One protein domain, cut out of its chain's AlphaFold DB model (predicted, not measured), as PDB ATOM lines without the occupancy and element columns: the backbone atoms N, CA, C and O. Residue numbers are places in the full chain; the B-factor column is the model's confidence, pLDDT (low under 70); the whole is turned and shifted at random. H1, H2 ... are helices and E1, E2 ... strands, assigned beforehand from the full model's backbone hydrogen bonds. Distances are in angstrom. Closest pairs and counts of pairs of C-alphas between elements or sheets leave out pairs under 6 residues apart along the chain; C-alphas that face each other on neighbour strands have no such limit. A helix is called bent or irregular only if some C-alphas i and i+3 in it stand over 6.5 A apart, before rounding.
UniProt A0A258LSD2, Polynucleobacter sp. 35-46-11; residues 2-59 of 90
ATOM      1  N   PHE A   2     360.864 364.399 314.005       71.44
ATOM      2  CA  PHE A   2     359.565 364.125 314.654       71.44
ATOM      3  C   PHE A   2     359.034 362.705 314.470       71.44
ATOM      4  O   PHE A   2     358.503 362.150 315.416       71.44
ATOM      5  N   GLN A   3     359.254 362.080 313.315       74.12
ATOM      6  CA  GLN A   3     358.895 360.674 313.097       74.12
ATOM      7  C   GLN A   3     359.660 359.699 314.017       74.12
ATOM      8  O   GLN A   3     359.197 358.596 314.251       74.12
ATOM      9  N   LEU A   4     360.814 360.101 314.567       75.88
ATOM     10  CA  LEU A   4     361.539 359.316 315.577       75.88
ATOM     11  C   LEU A   4     361.010 359.566 316.998       75.88
ATOM     12  O   LEU A   4     361.165 358.710 317.860       75.88
ATOM     13  N   VAL A   5     360.420 360.739 317.255       77.38
ATOM     14  CA  VAL A   5     359.931 361.150 318.586       77.38
ATOM     15  C   VAL A   5     358.453 360.788 318.783       77.38
ATOM     16  O   VAL A   5     358.039 360.475 319.893       77.38
ATOM     17  N   LEU A   6     357.667 360.816 317.706       79.50
ATOM     18  CA  LEU A   6     356.239 360.501 317.648       79.50
ATOM     19  C   LEU A   6     355.982 359.536 316.470       79.50
ATOM     20  O   LEU A   6     355.378 359.937 315.472       79.50
ATOM     21  N   PRO A   7     356.501 358.295 316.530       78.06
ATOM     22  CA  PRO A   7     356.470 357.362 315.400       78.06
ATOM     23  C   PRO A   7     355.056 356.943 314.995       78.06
ATOM     24  O   PRO A   7     354.794 356.754 313.808       78.06
ATOM     25  N   ASP A   8     354.144 356.870 315.962       81.31
ATOM     26  CA  ASP A   8     352.761 356.434 315.753       81.31
ATOM     27  C   ASP A   8     351.827 357.579 315.328       81.31
ATOM     28  O   ASP A   8     350.643 357.372 315.069       81.31
ATOM     29  N   GLU A   9     352.348 358.805 315.236       80.56
ATOM     30  CA  GLU A   9     351.564 359.981 314.880       80.56
ATOM     31  C   GLU A   9     351.731 360.371 313.408       80.56
ATOM     32  O   GLU A   9     352.806 360.275 312.810       80.56
ATOM     33  N   LYS A  10     350.666 360.929 312.817       73.25
ATOM     34  CA  LYS A  10     350.703 361.502 311.461       73.25
ATOM     35  C   LYS A  10     351.441 362.845 311.455       73.25
ATOM     36  O   LYS A  10     350.850 363.906 311.284       73.25
ATOM     37  N   THR A  11     352.759 362.804 311.619       70.06
ATOM     38  CA  THR A  11     353.623 363.990 311.784       70.06
ATOM     39  C   THR A  11     353.629 364.951 310.584       70.06
ATOM     40  O   THR A  11     353.912 366.136 310.750       70.06
ATOM     41  N   ALA A  12     353.250 364.501 309.382       68.44
ATOM     42  CA  ALA A  12     353.244 365.330 308.172       68.44
ATOM     43  C   ALA A  12     352.235 366.496 308.209       68.44
ATOM     44  O   ALA A  12     352.523 367.573 307.692       68.44
ATOM     45  N   SER A  13     351.059 366.314 308.821       65.75
ATOM     46  CA  SER A  13     350.080 367.401 308.994       65.75
ATOM     47  C   SER A  13     350.468 368.357 310.122       65.75
ATOM     48  O   SER A  13     350.129 369.533 310.078       65.75
ATOM     49  N   VAL A  14     351.220 367.856 311.098       65.25
ATOM     50  CA  VAL A  14     351.666 368.571 312.300       65.25
ATOM     51  C   VAL A  14     352.771 369.570 311.969       65.25
ATOM     52  O   VAL A  14     352.761 370.702 312.436       65.25
ATOM     53  N   LEU A  15     353.698 369.179 311.094       68.00
ATOM     54  CA  LEU A  15     354.776 370.055 310.640       68.00
ATOM     55  C   LEU A  15     354.261 371.330 309.959       68.00
ATOM     56  O   LEU A  15     354.943 372.347 309.993       68.00
ATOM     57  N   LYS A  16     353.058 371.296 309.369       70.44
ATOM     58  CA  LYS A  16     352.455 372.461 308.707       70.44
ATOM     59  C   LYS A  16     351.931 373.516 309.685       70.44
ATOM     60  O   LYS A  16     351.794 374.664 309.282       70.44
ATOM     61  N   SER A  17     351.620 373.146 310.930       72.88
ATOM     62  CA  SER A  17     351.134 374.089 311.951       72.88
ATOM     63  C   SER A  17     352.258 374.670 312.812       72.88
ATOM     64  O   SER A  17     352.023 375.590 313.598       72.88
ATOM     65  N   PHE A  18     353.478 374.142 312.682       78.06
ATOM     66  CA  PHE A  18     354.646 374.637 313.395       78.06
ATOM     67  C   PHE A  18     355.157 375.920 312.755       78.06
ATOM     68  O   PHE A  18     355.511 375.955 311.582       78.06
ATOM     69  N   GLN A  19     355.207 376.974 313.560       79.25
ATOM     70  CA  GLN A  19     355.688 378.283 313.135       79.25
ATOM     71  C   GLN A  19     357.186 378.429 313.398       79.25
ATOM     72  O   GLN A  19     357.911 378.953 312.561       79.25
ATOM     73  N   PHE A  20     357.652 377.938 314.551       82.44
ATOM     74  CA  PHE A  20     359.048 378.049 314.969       82.44
ATOM     75  C   PHE A  20     359.504 376.794 315.704       82.44
ATOM     76  O   PHE A  20     358.779 376.261 316.547       82.44
ATOM     77  N   ILE A  21     360.723 376.356 315.391       87.25
ATOM     78  CA  ILE A  21     361.432 375.275 316.073       87.25
ATOM     79  C   ILE A  21     362.793 375.829 316.476       87.25
ATOM     80  O   ILE A  21     363.571 376.243 315.620       87.25
ATOM     81  N   GLU A  22     363.073 375.831 317.770       90.44
ATOM     82  CA  GLU A  22     364.312 376.348 318.340       90.44
ATOM     83  C   GLU A  22     364.981 375.271 319.195       90.44
ATOM     84  O   GLU A  22     364.323 374.529 319.934       90.44
ATOM     85  N   GLN A  23     366.304 375.179 319.092       90.62
ATOM     86  CA  GLN A  23     367.096 374.337 319.972       90.62
ATOM     87  C   GLN A  23     367.203 375.010 321.344       90.62
ATOM     88  O   GLN A  23     367.715 376.117 321.464       90.62
ATOM     89  N   GLY A  24     366.706 374.341 322.379       88.94
ATOM     90  CA  GLY A  24     366.793 374.810 323.756       88.94
ATOM     91  C   GLY A  24     368.065 374.337 324.460       88.94
ATOM     92  O   GLY A  24     369.080 374.007 323.846       88.94
ATOM     93  N   VAL A  25     367.989 374.262 325.786       89.75
ATOM     94  CA  VAL A  25     369.085 373.752 326.620       89.75
ATOM     95  C   VAL A  25     369.239 372.236 326.495       89.75
ATOM     96  O   VAL A  25     368.267 371.506 326.290       89.75
ATOM     97  N   GLU A  26     370.461 371.749 326.683       92.56
ATOM     98  CA  GLU A  26     370.701 370.337 326.961       92.56
ATOM     99  C   GLU A  26     370.592 370.089 328.469       92.56
ATOM    100  O   GLU A  26     371.124 370.847 329.282       92.56
ATOM    101  N   ILE A  27     369.908 369.013 328.853       90.94
ATOM    102  CA  ILE A  27     369.849 368.565 330.242       90.94
ATOM    103  C   ILE A  27     370.435 367.169 330.386       90.94
ATOM    104  O   ILE A  27     370.392 366.341 329.477       90.94
ATOM    105  N   LYS A  28     370.936 366.886 331.586       91.88
ATOM    106  CA  LYS A  28     371.464 365.579 331.959       91.88
ATOM    107  C   LYS A  28     370.717 365.036 333.159       91.88
ATOM    108  O   LYS A  28     370.593 365.711 334.179       91.88
ATOM    109  N   HIS A  29     370.323 363.776 333.077       90.19
ATOM    110  CA  HIS A  29     369.885 363.006 334.226       90.19
ATOM    111  C   HIS A  29     370.852 361.854 334.501       90.19
ATOM    112  O   HIS A  29     371.203 361.081 333.609       90.19
ATOM    113  N   ILE A  30     371.308 361.760 335.748       92.56
ATOM    114  CA  ILE A  30     372.230 360.721 336.202       92.56
ATOM    115  C   ILE A  30     371.408 359.658 336.927       92.56
ATOM    116  O   ILE A  30     370.858 359.916 337.992       92.56
ATOM    117  N   PHE A  31     371.350 358.467 336.344       91.44
ATOM    118  CA  PHE A  31     370.909 357.254 337.018       91.44
ATOM    119  C   PHE A  31     372.121 356.544 337.627       91.44
ATOM    120  O   PHE A  31     373.259 356.790 337.221       91.44
ATOM    121  N   THR A  32     371.880 355.582 338.517       96.38
ATOM    122  CA  THR A  32     372.937 354.766 339.140       96.38
ATOM    123  C   THR A  32     373.871 354.116 338.115       96.38
ATOM    124  O   THR A  32     375.076 354.056 338.329       96.38
ATOM    125  N   HIS A  33     373.333 353.670 336.975       97.56
ATOM    126  CA  HIS A  33     374.082 352.884 335.984       97.56
ATOM    127  C   HIS A  33     374.308 353.594 334.650       97.56
ATOM    128  O   HIS A  33     375.019 353.082 333.791       97.56
ATOM    129  N   ARG A  34     373.672 354.747 334.425       95.75
ATOM    130  CA  ARG A  34     373.721 355.426 333.128       95.75
ATOM    131  C   ARG A  34     373.477 356.913 333.265       95.75
ATOM    132  O   ARG A  34     372.848 357.379 334.208       95.75
ATOM    133  N   ARG A  35     373.930 357.656 332.267       95.19
ATOM    134  CA  ARG A  35     373.633 359.078 332.127       95.19
ATOM    135  C   ARG A  35     372.778 359.250 330.888       95.19
ATOM    136  O   ARG A  35     373.125 358.736 329.831       95.19
ATOM    137  N   LEU A  36     371.657 359.936 331.046       93.38
ATOM    138  CA  LEU A  36     370.793 360.328 329.949       93.38
ATOM    139  C   LEU A  36     371.040 361.805 329.668       93.38
ATOM    140  O   LEU A  36     370.848 362.636 330.553       93.38
ATOM    141  N   TRP A  37     371.466 362.104 328.449       93.69
ATOM    142  CA  TRP A  37     371.568 363.461 327.927       93.69
ATOM    143  C   TRP A  37     370.371 363.715 327.020       93.69
ATOM    144  O   TRP A  37     369.971 362.834 326.258       93.69
ATOM    145  N   MET A  38     369.760 364.884 327.149       92.25
ATOM    146  CA  MET A  38     368.549 365.244 326.427       92.25
ATOM    147  C   MET A  38     368.685 366.655 325.880       92.25
ATOM    148  O   MET A  38     368.730 367.615 326.649       92.25
ATOM    149  N   GLN A  39     368.668 366.778 324.558       91.88
ATOM    150  CA  GLN A  39     368.501 368.061 323.893       91.88
ATOM    151  C   GLN A  39     367.019 368.445 323.903       91.88
ATOM    152  O   GLN A  39     366.189 367.752 323.312       91.88
ATOM    153  N   ILE A  40     366.685 369.554 324.561       90.19
ATOM    154  CA  ILE A  40     365.321 370.083 324.577       90.19
ATOM    155  C   ILE A  40     365.092 370.916 323.321       90.19
ATOM    156  O   ILE A  40     365.958 371.690 322.917       90.19
ATOM    157  N   TRP A  41     363.924 370.764 322.704       88.75
ATOM    158  CA  TRP A  41     363.500 371.553 321.550       88.75
ATOM    159  C   TRP A  41     362.244 372.332 321.916       88.75
ATOM    160  O   TRP A  41     361.302 371.771 322.479       88.75
ATOM    161  N   HIS A  42     362.227 373.623 321.604       87.75
ATOM    162  CA  HIS A  42     361.053 374.468 321.753       87.75
ATOM    163  C   HIS A  42     360.331 374.537 320.415       87.75
ATOM    164  O   HIS A  42     360.918 374.897 319.400       87.75
ATOM    165  N   VAL A  43     359.048 374.189 320.418       86.25
ATOM    166  CA  VAL A  43     358.210 374.236 319.221       86.25
ATOM    167  C   VAL A  43     357.016 375.129 319.509       86.25
ATOM    168  O   VAL A  43     356.294 374.913 320.482       86.25
ATOM    169  N   THR A  44     356.815 376.132 318.659       86.50
ATOM    170  CA  THR A  44     355.627 376.988 318.685       86.50
ATOM    171  C   THR A  44     354.706 376.572 317.550       86.50
ATOM    172  O   THR A  44     355.123 376.509 316.393       86.50
ATOM    173  N   SER A  45     353.454 376.282 317.889       83.81
ATOM    174  CA  SER A  45     352.408 375.876 316.949       83.81
ATOM    175  C   SER A  45     351.226 376.822 317.082       83.81
ATOM    176  O   SER A  45     350.865 377.189 318.201       83.81
ATOM    177  N   SER A  46     350.612 377.192 315.959       82.62
ATOM    178  CA  SER A  46     349.384 377.999 315.958       82.62
ATOM    179  C   SER A  46     348.140 377.208 316.353       82.62
ATOM    180  O   SER A  46     347.124 377.806 316.687       82.62
ATOM    181  N   ASP A  47     348.213 375.879 316.286       80.38
ATOM    182  CA  ASP A  47     347.113 374.982 316.629       80.38
ATOM    183  C   ASP A  47     347.598 373.824 317.512       80.38
ATOM    184  O   ASP A  47     348.752 373.380 317.424       80.38
ATOM    185  N   ALA A  48     346.707 373.339 318.371       79.31
ATOM    186  CA  ALA A  48     346.938 372.167 319.193       79.31
ATOM    187  C   ALA A  48     346.763 370.909 318.331       79.31
ATOM    188  O   ALA A  48     345.663 370.566 317.903       79.31
ATOM    189  N   MET A  49     347.861 370.188 318.103       79.25
ATOM    190  CA  MET A  49     347.829 368.915 317.384       79.25
ATOM    191  C   MET A  49     346.835 367.944 318.034       79.25
ATOM    192  O   MET A  49     346.854 367.748 319.251       79.25
ATOM    193  N   LYS A  50     346.022 367.276 317.216       82.19
ATOM    194  CA  LYS A  50     345.263 366.104 317.654       82.19
ATOM    195  C   LYS A  50     346.188 364.892 317.648       82.19
ATOM    196  O   LYS A  50     346.720 364.544 316.595       82.19
ATOM    197  N   PHE A  51     346.390 364.293 318.816       83.81
ATOM    198  CA  PHE A  51     347.117 363.036 318.942       83.81
ATOM    199  C   PHE A  51     346.206 361.866 318.572       83.81
ATOM    200  O   PHE A  51     345.003 361.900 318.830       83.81
ATOM    201  N   SER A  52     346.791 360.855 317.944       84.69
ATOM    202  CA  SER A  52     346.145 359.592 317.592       84.69
ATOM    203  C   SER A  52     346.250 358.594 318.749       84.69
ATOM    204  O   SER A  52     345.405 357.714 318.877       84.69
ATOM    205  N   SER A  53     347.285 358.729 319.584       83.62
ATOM    206  CA  SER A  53     347.504 357.915 320.778       83.62
ATOM    207  C   SER A  53     346.821 358.491 322.020       83.62
ATOM    208  O   SER A  53     347.036 359.651 322.371       83.62
ATOM    209  N   ASP A  54     346.128 357.635 322.775       85.81
ATOM    210  CA  ASP A  54     345.564 357.976 324.092       85.81
ATOM    211  C   ASP A  54     346.637 358.234 325.168       85.81
ATOM    212  O   ASP A  54     346.355 358.788 326.234       85.81
ATOM    213  N   ASN A  55     347.893 357.864 324.897       87.12
ATOM    214  CA  ASN A  55     349.018 358.096 325.803       87.12
ATOM    215  C   ASN A  55     349.583 359.523 325.703       87.12
ATOM    216  O   ASN A  55     350.441 359.902 326.503       87.12
ATOM    217  N   LEU A  56     349.127 360.316 324.729       87.44
ATOM    218  CA  LEU A  56     349.592 361.677 324.486       87.44
ATOM    219  C   LEU A  56     348.478 362.682 324.756       87.44
ATOM    220  O   LEU A  56     347.329 362.509 324.360       87.44
ATOM    221  N   LYS A  57     348.827 363.781 325.424       88.62
ATOM    222  CA  LYS A  57     347.891 364.874 325.676       88.62
ATOM    223  C   LYS A  57     348.595 366.199 325.894       88.62
ATOM    224  O   LYS A  57     349.708 366.257 326.417       88.62
ATOM    225  N   TRP A  58     347.885 367.272 325.573       88.75
ATOM    226  CA  TRP A  58     348.287 368.619 325.946       88.75
ATOM    227  C   TRP A  58     348.032 368.851 327.435       88.75
ATOM    228  O   TRP A  58     346.934 368.604 327.938       88.75
ATOM    229  N   VAL A  59     349.049 369.334 328.148       88.31
ATOM    230  CA  VAL A  59     348.964 369.648 329.577       88.31
ATOM    231  C   VAL A  59     349.356 371.110 329.794       88.31
ATOM    232  O   VAL A  59     350.471 371.490 329.434       88.31
TER     233      VAL A  59
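This is residues 2 to 59 of the 90 residues of a protein of Polynucleobacter sp. 35-46-11 (UniProt A0A258LSD2). A long, bent two-strand hairpin, E1 and E2, sticks out at its turn, residues 30 to 35; toward its other end, short helices H1 and H2 and the unnamed stretch 46 to 59 gather loosely on the hollow side of the bend. The 58 printed residues hold H1, H2, E1, E2 in that order, class mixed, with an antiparallel sheet E1 - E2. The whole is loose, radius of gyration of the C-alphas 14.0 A, spanning 39 by 25 by 21 A.

H1, residues 2 to 5, begins at C-alpha 2 (359.565, 364.125, 314.654). H2 is residues 11 to 14. E1, residues 18 to 30, is 32.0 A long and bends by 54 degrees at residue 22. E2, residues 35 to 45, is 31.0 A long and ends at C-alpha 45 (352.408, 375.876, 316.949).

H1 and H2 are close but not clearly touching, their closest C-alphas, Gln 3 and Thr 11, 6.4 A apart. Both are too short for an O i to N i+4 pair; each has its one O i to N i+3 pair within range. H1 is apart from E1 and E2. In the hairpin, N 22 and O 42 are within hydrogen-bond range at 2.9 A.

The farthest C-alphas, Lys 16 and Thr 32, are 40.7 A apart. The printed part has no cut, and its three links are tight. Residues 12 to 15 have pLDDT under 70.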